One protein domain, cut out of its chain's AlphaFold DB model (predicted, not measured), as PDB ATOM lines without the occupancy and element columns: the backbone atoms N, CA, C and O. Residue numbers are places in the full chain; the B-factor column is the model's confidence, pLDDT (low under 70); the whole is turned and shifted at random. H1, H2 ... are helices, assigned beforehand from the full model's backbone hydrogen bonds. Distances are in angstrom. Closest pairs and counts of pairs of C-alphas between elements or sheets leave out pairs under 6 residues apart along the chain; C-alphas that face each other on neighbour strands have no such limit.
ATOM      1  N   VAL A   6      55.157 -42.219   4.718       66.56
ATOM      2  CA  VAL A   6      54.393 -41.234   5.505       66.56
ATOM      3  C   VAL A   6      52.929 -41.210   5.074       66.56
ATOM      4  O   VAL A   6      52.039 -41.102   5.912       66.56
ATOM      5  N   PHE A   7      52.668 -41.377   3.777       74.12
ATOM      6  CA  PHE A   7      51.312 -41.335   3.234       74.12
ATOM      7  C   PHE A   7      50.379 -42.431   3.803       74.12
ATOM      8  O   PHE A   7      49.296 -42.086   4.271       74.12
ATOM      9  N   PRO A   8      50.769 -43.722   3.874       80.81
ATOM     10  CA  PRO A   8      49.914 -44.762   4.454       80.81
ATOM     11  C   PRO A   8      49.669 -44.574   5.955       80.81
ATOM     12  O   PRO A   8      48.577 -44.861   6.439       80.81
ATOM     13  N   VAL A   9      50.671 -44.074   6.685       84.38
ATOM     14  CA  VAL A   9      50.566 -43.812   8.126       84.38
ATOM     15  C   VAL A   9      49.571 -42.684   8.384       84.38
ATOM     16  O   VAL A   9      48.670 -42.855   9.197       84.38
ATOM     17  N   ALA A  10      49.646 -41.592   7.622       86.69
ATOM     18  CA  ALA A  10      48.702 -40.483   7.736       86.69
ATOM     19  C   ALA A  10      47.250 -40.907   7.434       86.69
ATOM     20  O   ALA A  10      46.320 -40.470   8.115       86.69
ATOM     21  N   LEU A  11      47.035 -41.786   6.447       91.25
ATOM     22  CA  LEU A  11      45.701 -42.319   6.146       91.25
ATOM     23  C   LEU A  11      45.171 -43.209   7.276       91.25
ATOM     24  O   LEU A  11      44.008 -43.083   7.659       91.25
ATOM     25  N   LEU A  12      46.025 -44.074   7.828       94.12
ATOM     26  CA  LEU A  12      45.672 -44.929   8.957       94.12
ATOM     27  C   LEU A  12      45.317 -44.099  10.194       94.12
ATOM     28  O   LEU A  12      44.279 -44.339  10.803       94.12
ATOM     29  N   GLU A  13      46.133 -43.104  10.543       95.31
ATOM     30  CA  GLU A  13      45.863 -42.185  11.653       95.31
ATOM     31  C   GLU A  13      44.531 -41.454  11.464       95.31
ATOM     32  O   GLU A  13      43.707 -41.423  12.379       95.31
ATOM     33  N   THR A  14      44.276 -40.936  10.260       95.19
ATOM     34  CA  THR A  14      43.016 -40.254   9.931       95.19
ATOM     35  C   THR A  14      41.815 -41.175  10.136       95.19
ATOM     36  O   THR A  14      40.845 -40.795  10.795       95.19
ATOM     37  N   TRP A  15      41.873 -42.402   9.613       97.50
ATOM     38  CA  TRP A  15      40.793 -43.369   9.793       97.50
ATOM     39  C   TRP A  15      40.619 -43.770  11.261       97.50
ATOM     40  O   TRP A  15      39.488 -43.820  11.734       97.50
ATOM     41  N   LEU A  16      41.704 -43.987  12.011       98.06
ATOM     42  CA  LEU A  16      41.641 -44.338  13.434       98.06
ATOM     43  C   LEU A  16      40.998 -43.232  14.280       98.06
ATOM     44  O   LEU A  16      40.232 -43.538  15.192       98.06
ATOM     45  N   VAL A  17      41.257 -41.959  13.968       97.94
ATOM     46  CA  VAL A  17      40.598 -40.822  14.630       97.94
ATOM     47  C   VAL A  17      39.095 -40.818  14.343       97.94
ATOM     48  O   VAL A  17      38.295 -40.656  15.268       97.94
ATOM     49  N   ILE A  18      38.695 -41.037  13.087       98.00
ATOM     50  CA  ILE A  18      37.278 -41.116  12.695       98.00
ATOM     51  C   ILE A  18      36.604 -42.312  13.375       98.00
ATOM     52  O   ILE A  18      35.575 -42.147  14.024       98.00
ATOM     53  N   PHE A  19      37.223 -43.491  13.313       98.38
ATOM     54  CA  PHE A  19      36.749 -44.706  13.969       98.38
ATOM     55  C   PHE A  19      36.570 -44.510  15.474       98.38
ATOM     56  O   PHE A  19      35.528 -44.872  16.016       98.38
ATOM     57  N   ALA A  20      37.544 -43.906  16.157       98.38
ATOM     58  CA  ALA A  20      37.445 -43.628  17.586       98.38
ATOM     59  C   ALA A  20      36.299 -42.652  17.900       98.38
ATOM     60  O   ALA A  20      35.575 -42.854  18.876       98.38
ATOM     61  N   SER A  21      36.103 -41.623  17.066       97.94
ATOM     62  CA  SER A  21      34.997 -40.670  17.209       97.94
ATOM     63  C   SER A  21      33.635 -41.349  17.054       97.94
ATOM     64  O   SER A  21      32.753 -41.173  17.901       97.94
ATOM     65  N   ASP A  22      33.478 -42.170  16.015       97.94
ATOM     66  CA  ASP A  22      32.239 -42.892  15.724       97.94
ATOM     67  C   ASP A  22      31.946 -43.948  16.790       97.94
ATOM     68  O   ASP A  22      30.827 -44.011  17.304       97.94
ATOM     69  N   LEU A  23      32.959 -44.717  17.200       98.12
ATOM     70  CA  LEU A  23      32.844 -45.692  18.282       98.12
ATOM     71  C   LEU A  23      32.416 -45.016  19.584       98.12
ATOM     72  O   LEU A  23      31.507 -45.498  20.255       98.12
ATOM     73  N   PHE A  24      33.034 -43.890  19.943       98.31
ATOM     74  CA  PHE A  24      32.707 -43.165  21.168       98.31
ATOM     75  C   PHE A  24      31.261 -42.659  21.169       98.31
ATOM     76  O   PHE A  24      30.517 -42.904  22.121       98.31
ATOM     77  N   ARG A  25      30.828 -42.002  20.086       96.50
ATOM     78  CA  ARG A  25      29.441 -41.530  19.932       96.50
ATOM     79  C   ARG A  25      28.448 -42.689  19.981       96.50
ATOM     80  O   ARG A  25      27.421 -42.586  20.652       96.50
ATOM     81  N   TYR A  26      28.779 -43.799  19.322       95.81
ATOM     82  CA  TYR A  26      27.963 -45.007  19.330       95.81
ATOM     83  C   TYR A  26      27.843 -45.602  20.737       95.81
ATOM     84  O   TYR A  26      26.737 -45.908  21.173       95.81
ATOM     85  N   LEU A  27      28.950 -45.712  21.479       97.00
ATOM     86  CA  LEU A  27      28.956 -46.217  22.854       97.00
ATOM     87  C   LEU A  27      28.129 -45.343  23.799       97.00
ATOM     88  O   LEU A  27      27.439 -45.887  24.656       97.00
ATOM     89  N   ILE A  28      28.145 -44.017  23.630       98.06
ATOM     90  CA  ILE A  28      27.273 -43.120  24.401       98.06
ATOM     91  C   ILE A  28      25.808 -43.432  24.101       98.06
ATOM     92  O   ILE A  28      25.043 -43.717  25.020       98.06
ATOM     93  N   ALA A  29      25.409 -43.412  22.828       96.25
ATOM     94  CA  ALA A  29      24.015 -43.617  22.443       96.25
ATOM     95  C   ALA A  29      23.504 -45.009  22.852       96.25
ATOM     96  O   ALA A  29      22.462 -45.134  23.503       96.25
ATOM     97  N   ALA A  30      24.270 -46.056  22.532       96.06
ATOM     98  CA  ALA A  30      23.950 -47.432  22.889       96.06
ATOM     99  C   ALA A  30      23.954 -47.637  24.409       96.06
ATOM    100  O   ALA A  30      23.067 -48.303  24.935       96.06
ATOM    101  N   GLY A  31      24.908 -47.037  25.125       96.19
ATOM    102  CA  GLY A  31      25.007 -47.101  26.581       96.19
ATOM    103  C   GLY A  31      23.822 -46.441  27.281       96.19
ATOM    104  O   GLY A  31      23.256 -47.028  28.206       96.19
ATOM    105  N   VAL A  32      23.388 -45.267  26.814       98.06
ATOM    106  CA  VAL A  32      22.186 -44.585  27.320       98.06
ATOM    107  C   VAL A  32      20.949 -45.454  27.112       98.06
ATOM    108  O   VAL A  32      20.201 -45.688  28.062       98.06
ATOM    109  N   LEU A  33      20.755 -45.993  25.906       95.88
ATOM    110  CA  LEU A  33      19.613 -46.858  25.615       95.88
ATOM    111  C   LEU A  33      19.659 -48.155  26.432       95.88
ATOM    112  O   LEU A  33      18.655 -48.536  27.028       95.88
ATOM    113  N   ALA A  34      20.812 -48.818  26.514       94.69
ATOM    114  CA  ALA A  34      20.983 -50.029  27.311       94.69
ATOM    115  C   ALA A  34      20.692 -49.772  28.798       94.69
ATOM    116  O   ALA A  34      20.018 -50.575  29.442       94.69
ATOM    117  N   SER A  35      21.136 -48.627  29.324       97.00
ATOM    118  CA  SER A  35      20.865 -48.211  30.704       97.00
ATOM    119  C   SER A  35      19.376 -47.973  30.929       97.00
ATOM    120  O   SER A  35      18.808 -48.476  31.897       97.00
ATOM    121  N   PHE A  36      18.714 -47.272  30.006       96.56
ATOM    122  CA  PHE A  36      17.268 -47.079  30.034       96.56
ATOM    123  C   PHE A  36      16.528 -48.427  30.036       96.56
ATOM    124  O   PHE A  36      15.708 -48.689  30.916       96.56
ATOM    125  N   LEU A  37      16.863 -49.332  29.115       93.31
ATOM    126  CA  LEU A  37      16.251 -50.661  29.041       93.31
ATOM    127  C   LEU A  37      16.485 -51.486  30.314       93.31
ATOM    128  O   LEU A  37      15.590 -52.220  30.734       93.31
ATOM    129  N   ALA A  38      17.649 -51.353  30.952       93.38
ATOM    130  CA  ALA A  38      17.949 -52.024  32.212       93.38
ATOM    131  C   ALA A  38      17.081 -51.494  33.366       93.38
ATOM    132  O   ALA A  38      16.459 -52.293  34.075       93.38
ATOM    133  N   VAL A  39      16.972 -50.167  33.513       97.19
ATOM    134  CA  VAL A  39      16.159 -49.505  34.552       97.19
ATOM    135  C   VAL A  39      14.677 -49.865  34.419       97.19
ATOM    136  O   VAL A  39      14.018 -50.169  35.411       97.19
ATOM    137  N   PHE A  40      14.151 -49.897  33.194       95.50
ATOM    138  CA  PHE A  40      12.734 -50.174  32.930       95.50
ATOM    139  C   PHE A  40      12.436 -51.646  32.602       95.50
ATOM    140  O   PHE A  40      11.310 -51.979  32.219       95.50
ATOM    141  N   SER A  41      13.405 -52.546  32.790       90.81
ATOM    142  CA  SER A  41      13.329 -53.953  32.370       90.81
ATOM    143  C   SER A  41      12.072 -54.682  32.862       90.81
ATOM    144  O   SER A  41      11.423 -55.374  32.082       90.81
ATOM    145  N   GLY A  42      11.652 -54.474  34.115       90.94
ATOM    146  CA  GLY A  42      10.444 -55.103  34.666       90.94
ATOM    147  C   GLY A  42       9.131 -54.649  34.010       90.94
ATOM    148  O   GLY A  42       8.208 -55.451  33.855       90.94
ATOM    149  N   GLN A  43       9.038 -53.382  33.592       92.12
ATOM    150  CA  GLN A  43       7.862 -52.847  32.894       92.12
ATOM    151  C   GLN A  43       7.837 -53.301  31.432       92.12
ATOM    152  O   GLN A  43       6.780 -53.648  30.901       92.12
ATOM    153  N   LEU A  44       9.010 -53.333  30.798       89.94
ATOM    154  CA  LEU A  44       9.182 -53.754  29.409       89.94
ATOM    155  C   LEU A  44       8.971 -55.259  29.229       89.94
ATOM    156  O   LEU A  44       8.421 -55.672  28.212       89.94
ATOM    157  N   GLU A  45       9.309 -56.078  30.228       88.94
ATOM    158  CA  GLU A  45       9.080 -57.526  30.180       88.94
ATOM    159  C   GLU A  45       7.591 -57.863  30.023       88.94
ATOM    160  O   GLU A  45       7.238 -58.786  29.292       88.94
ATOM    161  N   ARG A  46       6.698 -57.069  30.631       88.19
ATOM    162  CA  ARG A  46       5.240 -57.228  30.480       88.19
ATOM    163  C   ARG A  46       4.735 -56.881  29.077       88.19
ATOM    164  O   ARG A  46       3.640 -57.294  28.716       88.19
ATOM    165  N   ARG A  47       5.512 -56.117  28.303       88.94
ATOM    166  CA  ARG A  47       5.205 -55.690  26.927       88.94
ATOM    167  C   ARG A  47       6.010 -56.466  25.882       88.94
ATOM    168  O   ARG A  47       6.053 -56.077  24.717       88.94
ATOM    169  N   ARG A  48       6.693 -57.537  26.290       86.38
ATOM    170  CA  ARG A  48       7.573 -58.306  25.416       86.38
ATOM    171  C   ARG A  48       6.762 -59.038  24.348       86.38
ATOM    172  O   ARG A  48       5.905 -59.852  24.666       86.38
ATOM    173  N   ILE A  49       7.086 -58.777  23.085       89.38
ATOM    174  CA  ILE A  49       6.434 -59.421  21.933       89.38
ATOM    175  C   ILE A  49       7.026 -60.815  21.666       89.38
ATOM    176  O   ILE A  49       6.316 -61.743  21.294       89.38
ATOM    177  N   GLN A  50       8.336 -60.986  21.871       87.94
ATOM    178  CA  GLN A  50       9.023 -62.262  21.647       87.94
ATOM    179  C   GLN A  50       8.922 -63.185  22.869       87.94
ATOM    180  O   GLN A  50       9.229 -62.774  23.985       87.94
ATOM    181  N   SER A  51       8.581 -64.458  22.657       85.62
ATOM    182  CA  SER A  51       8.426 -65.459  23.728       85.62
ATOM    183  C   SER A  51       9.747 -65.907  24.368       85.62
ATOM    184  O   SER A  51       9.766 -66.393  25.498       85.62
ATOM    185  N   ARG A  52      10.868 -65.749  23.660       88.56
ATOM    186  CA  ARG A  52      12.192 -66.213  24.090       88.56
ATOM    187  C   ARG A  52      13.046 -65.059  24.627       88.56
ATOM    188  O   ARG A  52      13.086 -63.976  24.051       88.56
ATOM    189  N   ARG A  53      13.819 -65.332  25.688       87.69
ATOM    190  CA  ARG A  53      14.887 -64.431  26.157       87.69
ATOM    191  C   ARG A  53      16.171 -64.581  25.322       87.69
ATOM    192  O   ARG A  53      16.537 -65.717  24.988       87.69
ATOM    193  N   PRO A  54      16.880 -63.477  25.017       89.31
ATOM    194  CA  PRO A  54      18.164 -63.540  24.332       89.31
ATOM    195  C   PRO A  54      19.175 -64.308  25.185       89.31
ATOM    196  O   PRO A  54      19.265 -64.119  26.401       89.31
ATOM    197  N   LYS A  55      19.926 -65.214  24.552       94.06
ATOM    198  CA  LYS A  55      21.052 -65.901  25.194       94.06
ATOM    199  C   LYS A  55      22.279 -64.992  25.153       94.06
ATOM    200  O   LYS A  55      22.378 -64.109  24.307       94.06
ATOM    201  N   ARG A  56      23.277 -65.265  25.999       93.25
ATOM    202  CA  ARG A  56      24.565 -64.541  25.965       93.25
ATOM    203  C   ARG A  56      25.237 -64.586  24.585       93.25
ATOM    204  O   ARG A  56      25.839 -63.604  24.170       93.25
ATOM    205  N   SER A  57      25.087 -65.696  23.863       94.88
ATOM    206  CA  SER A  57      25.575 -65.839  22.487       94.88
ATOM    207  C   SER A  57      24.874 -64.903  21.499       94.88
ATOM    208  O   SER A  57      25.505 -64.445  20.555       94.88
ATOM    209  N   ASP A  58      23.587 -64.608  21.709       94.19
ATOM    210  CA  ASP A  58      22.848 -63.668  20.861       94.19
ATOM    211  C   ASP A  58      23.351 -62.240  21.101       94.19
ATOM    212  O   ASP A  58      23.678 -61.543  20.148       94.19
ATOM    213  N   VAL A  59      23.538 -61.865  22.371       92.69
ATOM    214  CA  VAL A  59      24.078 -60.549  22.755       92.69
ATOM    215  C   VAL A  59      25.488 -60.336  22.196       92.69
ATOM    216  O   VAL A  59      25.777 -59.293  21.625       92.69
ATOM    217  N   SER A  60      26.377 -61.327  22.315       94.94
ATOM    218  CA  SER A  60      27.740 -61.223  21.773       94.94
ATOM    219  C   SER A  60      27.755 -61.081  20.247       94.94
ATOM    220  O   SER A  60      28.547 -60.303  19.711       94.94
ATOM    221  N   ARG A  61      26.857 -61.786  19.547       96.56
ATOM    222  CA  ARG A  61      26.687 -61.643  18.096       96.56
ATOM    223  C   ARG A  61      26.202 -60.241  17.731       96.56
ATOM    224  O   ARG A  61      26.761 -59.637  16.825       96.56
ATOM    225  N   GLU A  62      25.208 -59.719  18.444       94.69
ATOM    226  CA  GLU A  62      24.687 -58.364  18.224       94.69
ATOM    227  C   GLU A  62      25.762 -57.299  18.452       94.69
ATOM    228  O   GLU A  62      25.954 -56.449  17.591       94.69
ATOM    229  N   ILE A  63      26.546 -57.402  19.531       95.62
ATOM    230  CA  ILE A  63      27.684 -56.503  19.780       95.62
ATOM    231  C   ILE A  63      28.699 -56.575  18.634       95.62
ATOM    232  O   ILE A  63      29.185 -55.544  18.176       95.62
ATOM    233  N   SER A  64      29.005 -57.776  18.140       96.88
ATOM    234  CA  SER A  64      29.956 -57.952  17.033       96.88
ATOM    235  C   SER A  64      29.453 -57.297  15.745       96.88
ATOM    236  O   SER A  64      30.221 -56.627  15.059       96.88
ATOM    237  N   PHE A  65      28.161 -57.432  15.437       97.25
ATOM    238  CA  PHE A  65      27.555 -56.741  14.300       97.25
ATOM    239  C   PHE A  65      27.541 -55.227  14.487       97.25
ATOM    240  O   PHE A  65      27.901 -54.513  13.557       97.25
ATOM    241  N   SER A  66      27.225 -54.726  15.683       95.94
ATOM    242  CA  SER A  66      27.320 -53.298  15.999       95.94
ATOM    243  C   SER A  66      28.729 -52.749  15.775       95.94
ATOM    244  O   SER A  66      28.884 -51.704  15.149       95.94
ATOM    245  N   LEU A  67      29.765 -53.459  16.228       97.44
ATOM    246  CA  LEU A  67      31.156 -53.067  15.990       97.44
ATOM    247  C   LEU A  67      31.515 -53.115  14.498       97.44
ATOM    248  O   LEU A  67      32.175 -52.203  14.006       97.44
ATOM    249  N   GLY A  68      31.039 -54.126  13.765       97.94
ATOM    250  CA  GLY A  68      31.178 -54.193  12.308       97.94
ATOM    251  C   GLY A  68      30.559 -52.980  11.608       97.94
ATOM    252  O   GLY A  68      31.183 -52.390  10.729       97.94
ATOM    253  N   THR A  69      29.383 -52.543  12.057       96.56
ATOM    254  CA  THR A  69      28.731 -51.323  11.570       96.56
ATOM    255  C   THR A  69      29.589 -50.085  11.830       96.56
ATOM    256  O   THR A  69      29.785 -49.293  10.913       96.56
ATOM    257  N   VAL A  70      30.173 -49.931  13.025       98.06
ATOM    258  CA  VAL A  70      31.088 -48.810  13.324       98.06
ATOM    259  C   VAL A  70      32.295 -48.810  12.380       98.06
ATOM    260  O   VAL A  70      32.661 -47.762  11.853       98.06
ATOM    261  N   VAL A  71      32.880 -49.978  12.098       98.31
ATOM    262  CA  VAL A  71      33.975 -50.095  11.121       98.31
ATOM    263  C   VAL A  71      33.521 -49.623   9.739       98.31
ATOM    264  O   VAL A  71      34.178 -48.768   9.149       98.31
ATOM    265  N   ILE A  72      32.381 -50.105   9.241       98.31
ATOM    266  CA  ILE A  72      31.855 -49.723   7.921       98.31
ATOM    267  C   ILE A  72      31.603 -48.212   7.842       98.31
ATOM    268  O   ILE A  72      32.076 -47.563   6.911       98.31
ATOM    269  N   PHE A  73      30.912 -47.628   8.823       97.31
ATOM    270  CA  PHE A  73      30.620 -46.192   8.817       97.31
ATOM    271  C   PHE A  73      31.875 -45.334   8.970       97.31
ATOM    272  O   PHE A  73      31.992 -44.330   8.272       97.31
ATOM    273  N   SER A  74      32.855 -45.764   9.765       98.25
ATOM    274  CA  SER A  74      34.132 -45.049   9.861       98.25
ATOM    275  C   SER A  74      34.912 -45.062   8.541       98.25
ATOM    276  O   SER A  74      35.559 -44.073   8.202       98.25
ATOM    277  N   LEU A  75      34.824 -46.145   7.756       98.31
ATOM    278  CA  LEU A  75      35.413 -46.217   6.414       98.31
ATOM    279  C   LEU A  75      34.685 -45.296   5.430       98.31
ATOM    280  O   LEU A  75      35.335 -44.642   4.616       98.31
ATOM    281  N   ILE A  76      33.356 -45.195   5.526       97.44
ATOM    282  CA  ILE A  76      32.567 -44.234   4.742       97.44
ATOM    283  C   ILE A  76      32.960 -42.800   5.119       97.44
ATOM    284  O   ILE A  76      33.261 -41.998   4.237       97.44
ATOM    285  N   GLY A  77      33.019 -42.481   6.413       96.31
ATOM    286  CA  GLY A  77      33.437 -41.170   6.911       96.31
ATOM    287  C   GLY A  77      34.855 -40.812   6.470       96.31
ATOM    288  O   GLY A  77      35.099 -39.691   6.025       96.31
ATOM    289  N   PHE A  78      35.769 -41.780   6.502       97.31
ATOM    290  CA  PHE A  78      37.117 -41.638   5.961       97.31
ATOM    291  C   PHE A  78      37.110 -41.364   4.452       97.31
ATOM    292  O   PHE A  78      37.738 -40.402   4.014       97.31
ATOM    293  N   ALA A  79      36.351 -42.124   3.660       96.50
ATOM    294  CA  ALA A  79      36.233 -41.896   2.221       96.50
ATOM    295  C   ALA A  79      35.664 -40.505   1.896       96.50
ATOM    296  O   ALA A  79      36.166 -39.832   0.995       96.50
ATOM    297  N   VAL A  80      34.664 -40.041   2.652       95.56
ATOM    298  CA  VAL A  80      34.099 -38.690   2.513       95.56
ATOM    299  C   VAL A  80      35.134 -37.628   2.871       95.56
ATOM    300  O   VAL A  80      35.318 -36.679   2.112       95.56
ATOM    301  N   HIS A  81      35.838 -37.795   3.991       94.44
ATOM    302  CA  HIS A  81      36.865 -36.858   4.434       94.44
ATOM    303  C   HIS A  81      38.008 -36.751   3.421       94.44
ATOM    304  O   HIS A  81      38.355 -35.657   2.980       94.44
ATOM    305  N   THR A  82      38.581 -37.877   3.005       93.38
ATOM    306  CA  THR A  82      39.659 -37.894   2.014       93.38
ATOM    307  C   THR A  82      39.161 -37.375   0.669       93.38
ATOM    308  O   THR A  82      39.809 -36.526   0.062       93.38
ATOM    309  N   GLY A  83      37.977 -37.800   0.222       94.31
ATOM    310  CA  GLY A  83      37.367 -37.309  -1.011       94.31
ATOM    311  C   GLY A  83      37.131 -35.799  -0.993       94.31
ATOM    312  O   GLY A  83      37.327 -35.145  -2.016       94.31
ATOM    313  N   SER A  84      36.798 -35.206   0.157       94.69
ATOM    314  CA  SER A  84      36.666 -33.752   0.262       94.69
ATOM    315  C   SER A  84      38.004 -33.026   0.133       94.69
ATOM    316  O   SER A  84      38.045 -31.956  -0.469       94.69
ATOM    317  N   GLN A  85      39.106 -33.608   0.626       91.50
ATOM    318  CA  GLN A  85      40.450 -33.034   0.439       91.50
ATOM    319  C   GLN A  85      40.859 -32.985  -1.041       91.50
ATOM    320  O   GLN A  85      41.576 -32.077  -1.454       91.50
ATOM    321  N   TYR A  86      40.371 -33.927  -1.851       92.56
ATOM    322  CA  TYR A  86      40.611 -33.971  -3.298       92.56
ATOM    323  C   TYR A  86      39.536 -33.252  -4.129       92.56
ATOM    324  O   TYR A  86      39.554 -33.332  -5.355       92.56
ATOM    325  N   GLY A  87      38.587 -32.557  -3.490       92.81
ATOM    326  CA  GLY A  87      37.520 -31.826  -4.180       92.81
ATOM    327  C   GLY A  87      36.418 -32.704  -4.787       92.81
ATOM    328  O   GLY A  87      35.595 -32.191  -5.539       92.81
ATOM    329  N   ILE A  88      36.371 -34.001  -4.457       95.44
ATOM    330  CA  ILE A  88      35.308 -34.929  -4.886       95.44
ATOM    331  C   ILE A  88      34.003 -34.603  -4.154       95.44
ATOM    332  O   ILE A  88      32.935 -34.551  -4.762       95.44
ATOM    333  N   PHE A  89      34.093 -34.358  -2.846       92.81
ATOM    334  CA  PHE A  89      32.944 -34.020  -2.009       92.81
ATOM    335  C   PHE A  89      33.047 -32.588  -1.502       92.81
ATOM    336  O   PHE A  89      34.073 -32.173  -0.960       92.81
ATOM    337  N   ARG A  90      31.957 -31.829  -1.627       88.44
ATOM    338  CA  ARG A  90      31.870 -30.477  -1.079       88.44
ATOM    339  C   ARG A  90      31.212 -30.521   0.294       88.44
ATOM    340  O   ARG A  90      30.015 -30.759   0.401       88.44
ATOM    341  N   ILE A  91      32.001 -30.271   1.335       85.12
ATOM    342  CA  ILE A  91      31.492 -30.112   2.699       85.12
ATOM    343  C   ILE A  91      31.165 -28.633   2.905       85.12
ATOM    344  O   ILE A  91      32.044 -27.775   2.835       85.12
ATOM    345  N   TYR A  92      29.890 -28.324   3.129       81.56
ATOM    346  CA  TYR A  92      29.440 -26.962   3.392       81.56
ATOM    347  C   TYR A  92      29.684 -26.612   4.863       81.56
ATOM    348  O   TYR A  92      28.943 -27.033   5.745       81.56
ATOM    349  N   SER A  93      30.728 -25.832   5.129       72.25
ATOM    350  CA  SER A  93      30.991 -25.224   6.436       72.25
ATOM    351  C   SER A  93      30.715 -23.721   6.345       72.25
ATOM    352  O   SER A  93      31.532 -22.966   5.820       72.25
ATOM    353  N   GLY A  94      29.538 -23.286   6.789       76.69
ATOM    354  CA  GLY A  94      29.101 -21.894   6.696       76.69
ATOM    355  C   GLY A  94      27.812 -21.653   7.474       76.69
ATOM    356  O   GLY A  94      27.448 -22.457   8.331       76.69
ATOM    357  N   ASN A  95      27.118 -20.552   7.172       83.00
ATOM    358  CA  ASN A  95      25.803 -20.289   7.754       83.00
ATOM    359  C   ASN A  95      24.868 -21.464   7.461       83.00
ATOM    360  O   ASN A  95      24.769 -21.905   6.313       83.00
ATOM    361  N   LEU A  96      24.195 -21.954   8.503       79.19
ATOM    362  CA  LEU A  96      23.192 -22.996   8.343       79.19
ATOM    363  C   LEU A  96      22.126 -22.517   7.341       79.19
ATOM    364  O   LEU A  96      21.723 -21.347   7.404       79.19
ATOM    365  N   PRO A  97      21.661 -23.390   6.429       83.56
ATOM    366  CA  PRO A  97      20.490 -23.104   5.617       83.56
ATOM    367  C   PRO A  97      19.304 -22.711   6.501       83.56
ATOM    368  O   PRO A  97      19.256 -23.026   7.693       83.56
ATOM    369  N   SER A  98      18.315 -22.032   5.916       91.25
ATOM    370  CA  SER A  98      17.086 -21.738   6.653       91.25
ATOM    371  C   SER A  98      16.462 -23.037   7.174       91.25
ATOM    372  O   SER A  98      16.575 -24.089   6.541       91.25
ATOM    373  N   ALA A  99      15.772 -22.970   8.316       92.69
ATOM    374  CA  ALA A  99      15.119 -24.141   8.903       92.69
ATOM    375  C   ALA A  99      14.189 -24.852   7.900       92.69
ATOM    376  O   ALA A  99      14.099 -26.074   7.903       92.69
ATOM    377  N   THR A 100      13.561 -24.092   6.997       94.31
ATOM    378  CA  THR A 100      12.745 -24.627   5.905       94.31
ATOM    379  C   THR A 100      13.551 -25.492   4.940       94.31
ATOM    380  O   THR A 100      13.094 -26.570   4.579       94.31
ATOM    381  N   ILE A 101      14.745 -25.049   4.536       92.38
ATOM    382  CA  ILE A 101      15.615 -25.831   3.647       92.38
ATOM    383  C   ILE A 101      16.069 -27.106   4.356       92.38
ATOM    384  O   ILE A 101      15.938 -28.181   3.785       92.38
ATOM    385  N   LEU A 102      16.498 -27.012   5.618       90.81
ATOM    386  CA  LEU A 102      16.893 -28.188   6.402       90.81
ATOM    387  C   LEU A 102      15.746 -29.199   6.551       90.81
ATOM    388  O   LEU A 102      15.967 -30.402   6.448       90.81
ATOM    389  N   LEU A 103      14.516 -28.723   6.765       95.44
ATOM    390  CA  LEU A 103      13.338 -29.586   6.848       95.44
ATOM    391  C   LEU A 103      13.048 -30.279   5.509       95.44
ATOM    392  O   LEU A 103      12.706 -31.458   5.498       95.44
ATOM    393  N   LEU A 104      13.194 -29.564   4.389       95.69
ATOM    394  CA  LEU A 104      13.017 -30.131   3.051       95.69
ATOM    395  C   LEU A 104      14.097 -31.166   2.728       95.69
ATOM    396  O   LEU A 104      13.766 -32.236   2.228       95.69
ATOM    397  N   GLU A 105      15.361 -30.887   3.048       92.94
ATOM    398  CA  GLU A 105      16.468 -31.837   2.886       92.94
ATOM    399  C   GLU A 105      16.254 -33.088   3.743       92.94
ATOM    400  O   GLU A 105      16.414 -34.208   3.258       92.94
ATOM    401  N   PHE A 106      15.817 -32.910   4.992       93.56
ATOM    402  CA  PHE A 106      15.473 -34.015   5.880       93.56
ATOM    403  C   PHE A 106      14.303 -34.851   5.338       93.56
ATOM    404  O   PHE A 106      14.384 -36.076   5.282       93.56
ATOM    405  N   ALA A 107      13.222 -34.207   4.896       94.62
ATOM    406  CA  ALA A 107      12.090 -34.909   4.298       94.62
ATOM    407  C   ALA A 107      12.513 -35.671   3.034       94.62
ATOM    408  O   ALA A 107      12.141 -36.831   2.863       94.62
ATOM    409  N   ALA A 108      13.334 -35.052   2.182       94.00
ATOM    410  CA  ALA A 108      13.850 -35.677   0.975       94.00
ATOM    411  C   ALA A 108      14.682 -36.925   1.293       94.00
ATOM    412  O   ALA A 108      14.439 -37.969   0.690       94.00
ATOM    413  N   ILE A 109      15.615 -36.864   2.253       92.88
ATOM    414  CA  ILE A 109      16.434 -38.037   2.596       92.88
ATOM    415  C   ILE A 109      15.604 -39.154   3.233       92.88
ATOM    416  O   ILE A 109      15.840 -40.313   2.910       92.88
ATOM    417  N   VAL A 110      14.606 -38.832   4.065       92.31
ATOM    418  CA  VAL A 110      13.686 -39.834   4.633       92.31
ATOM    419  C   VAL A 110      12.896 -40.517   3.524       92.31
ATOM    420  O   VAL A 110      12.859 -41.741   3.476       92.31
ATOM    421  N   ILE A 111      12.322 -39.746   2.597       93.25
ATOM    422  CA  ILE A 111      11.566 -40.304   1.471       93.25
ATOM    423  C   ILE A 111      12.466 -41.181   0.605       93.25
ATOM    424  O   ILE A 111      12.070 -42.289   0.274       93.25
ATOM    425  N   ILE A 112      13.669 -40.724   0.246       93.00
ATOM    426  CA  ILE A 112      14.606 -41.502  -0.581       93.00
ATOM    427  C   ILE A 112      15.020 -42.794   0.131       93.00
ATOM    428  O   ILE A 112      15.062 -43.851  -0.494       93.00
ATOM    429  N   HIS A 113      15.317 -42.715   1.428       86.50
ATOM    430  CA  HIS A 113      15.712 -43.866   2.230       86.50
ATOM    431  C   HIS A 113      14.580 -44.892   2.351       86.50
ATOM    432  O   HIS A 113      14.815 -46.083   2.159       86.50
ATOM    433  N   ASP A 114      13.354 -44.445   2.624       86.88
ATOM    434  CA  ASP A 114      12.207 -45.340   2.789       86.88
ATOM    435  C   ASP A 114      11.696 -45.870   1.444       86.88
ATOM    436  O   ASP A 114      11.314 -47.035   1.356       86.88
ATOM    437  N   ALA A 115      11.750 -45.067   0.375       85.44
ATOM    438  CA  ALA A 115      11.380 -45.488  -0.975       85.44
ATOM    439  C   ALA A 115      12.353 -46.514  -1.571       85.44
ATOM    440  O   ALA A 115      11.961 -47.247  -2.466       85.44
ATOM    441  N   TYR A 116      13.592 -46.621  -1.074       72.94
ATOM    442  CA  TYR A 116      14.530 -47.659  -1.520       72.94
ATOM    443  C   TYR A 116      14.029 -49.089  -1.231       72.94
ATOM    444  O   TYR A 116      14.453 -50.037  -1.888       72.94
ATOM    445  N   PHE A 117      13.134 -49.257  -0.251       62.25
ATOM    446  CA  PHE A 117      12.610 -50.560   0.165       62.25
ATOM    447  C   PHE A 117      11.263 -50.948  -0.474       62.25
ATOM    448  O   PHE A 117      10.779 -52.046  -0.188       62.25
TER     449      PHE A 117
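This is residues 6 to 117 of the 118 residues of an uncharacterized protein of Gammaproteobacteria bacterium (UniProt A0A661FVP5). Two long helices, H1 and H3, cross as an X and touch with a part of each, while a shorter helix, H4, is set off from them and touches no helix. The one-turn helix H2 sits just past the last residue of H1, and an extended link of 13 residues leads from H3 away to H4. The printed part has 112 residues with four named helices, in the order H1, H2, H3, H4, and no named strand; the class is all helix. It is only just loose, close to extended, with a radius of gyration of the C-alphas of 19.4 A, and it spans 53 by 43 by 28 A.

H1, the longest helix, takes residues 6 to 39 and measures 48.7 A, from C-alpha 6 at (54.393, -41.234, 5.505) to C-alpha 39 at (16.159, -49.505, 34.552). H3, residues 56 to 85, measures 43.5 A. H4, residues 99 to 115, measures 23.8 A and ends with C-alpha 115 at (11.380, -45.488, -0.975). H2, residues 41 to 45, measures 6.0 A.

H1 and H3 touch, with 17 pairs of C-alphas within 8 A. Their closest C-alphas are those of Phe 19 and Ser 74, 4.9 A apart. They run opposite ways at a steep tilt of 42 degrees, and their centres are 8.7 A apart. H1 touches H3 with residues 14 to 26 alone, and H3 touches H1 with residues 67 to 78 alone. H2 is close to H1 but not clearly touching it; their closest C-alphas, those of Leu 37 and Leu 44, are 7.7 A apart. H2 is apart from H3. H4 is apart from H1, H2 and H3. In H1, H2, H3 and H4 every pair of O i and N i+4 is within hydrogen-bond range.

The two C-alphas farthest apart are those of Val 6 and Arg 46, at 57.4 A. The printed part runs from residue 6 to residue 117 without a cut. The link from H1 to H2 is tight, that from H2 to H3 is short with 10 residues, and that from H3 to H4, residues 86 to 98, is long. The C-alphas of this long link lie 19 to 25 A from the mean of all C-alphas. Among the stretches that stand free are residues 31 to 36 of H1, residues 46 to 52, and residues 106 to 117, of which 106 to 115 belong to H4. Without the stretches that stand free, the body has 61 residues and spans 51 by 38 by 15 A. The mean pLDDT of the printed part is 92.1; residues 6 and 117 are under 70.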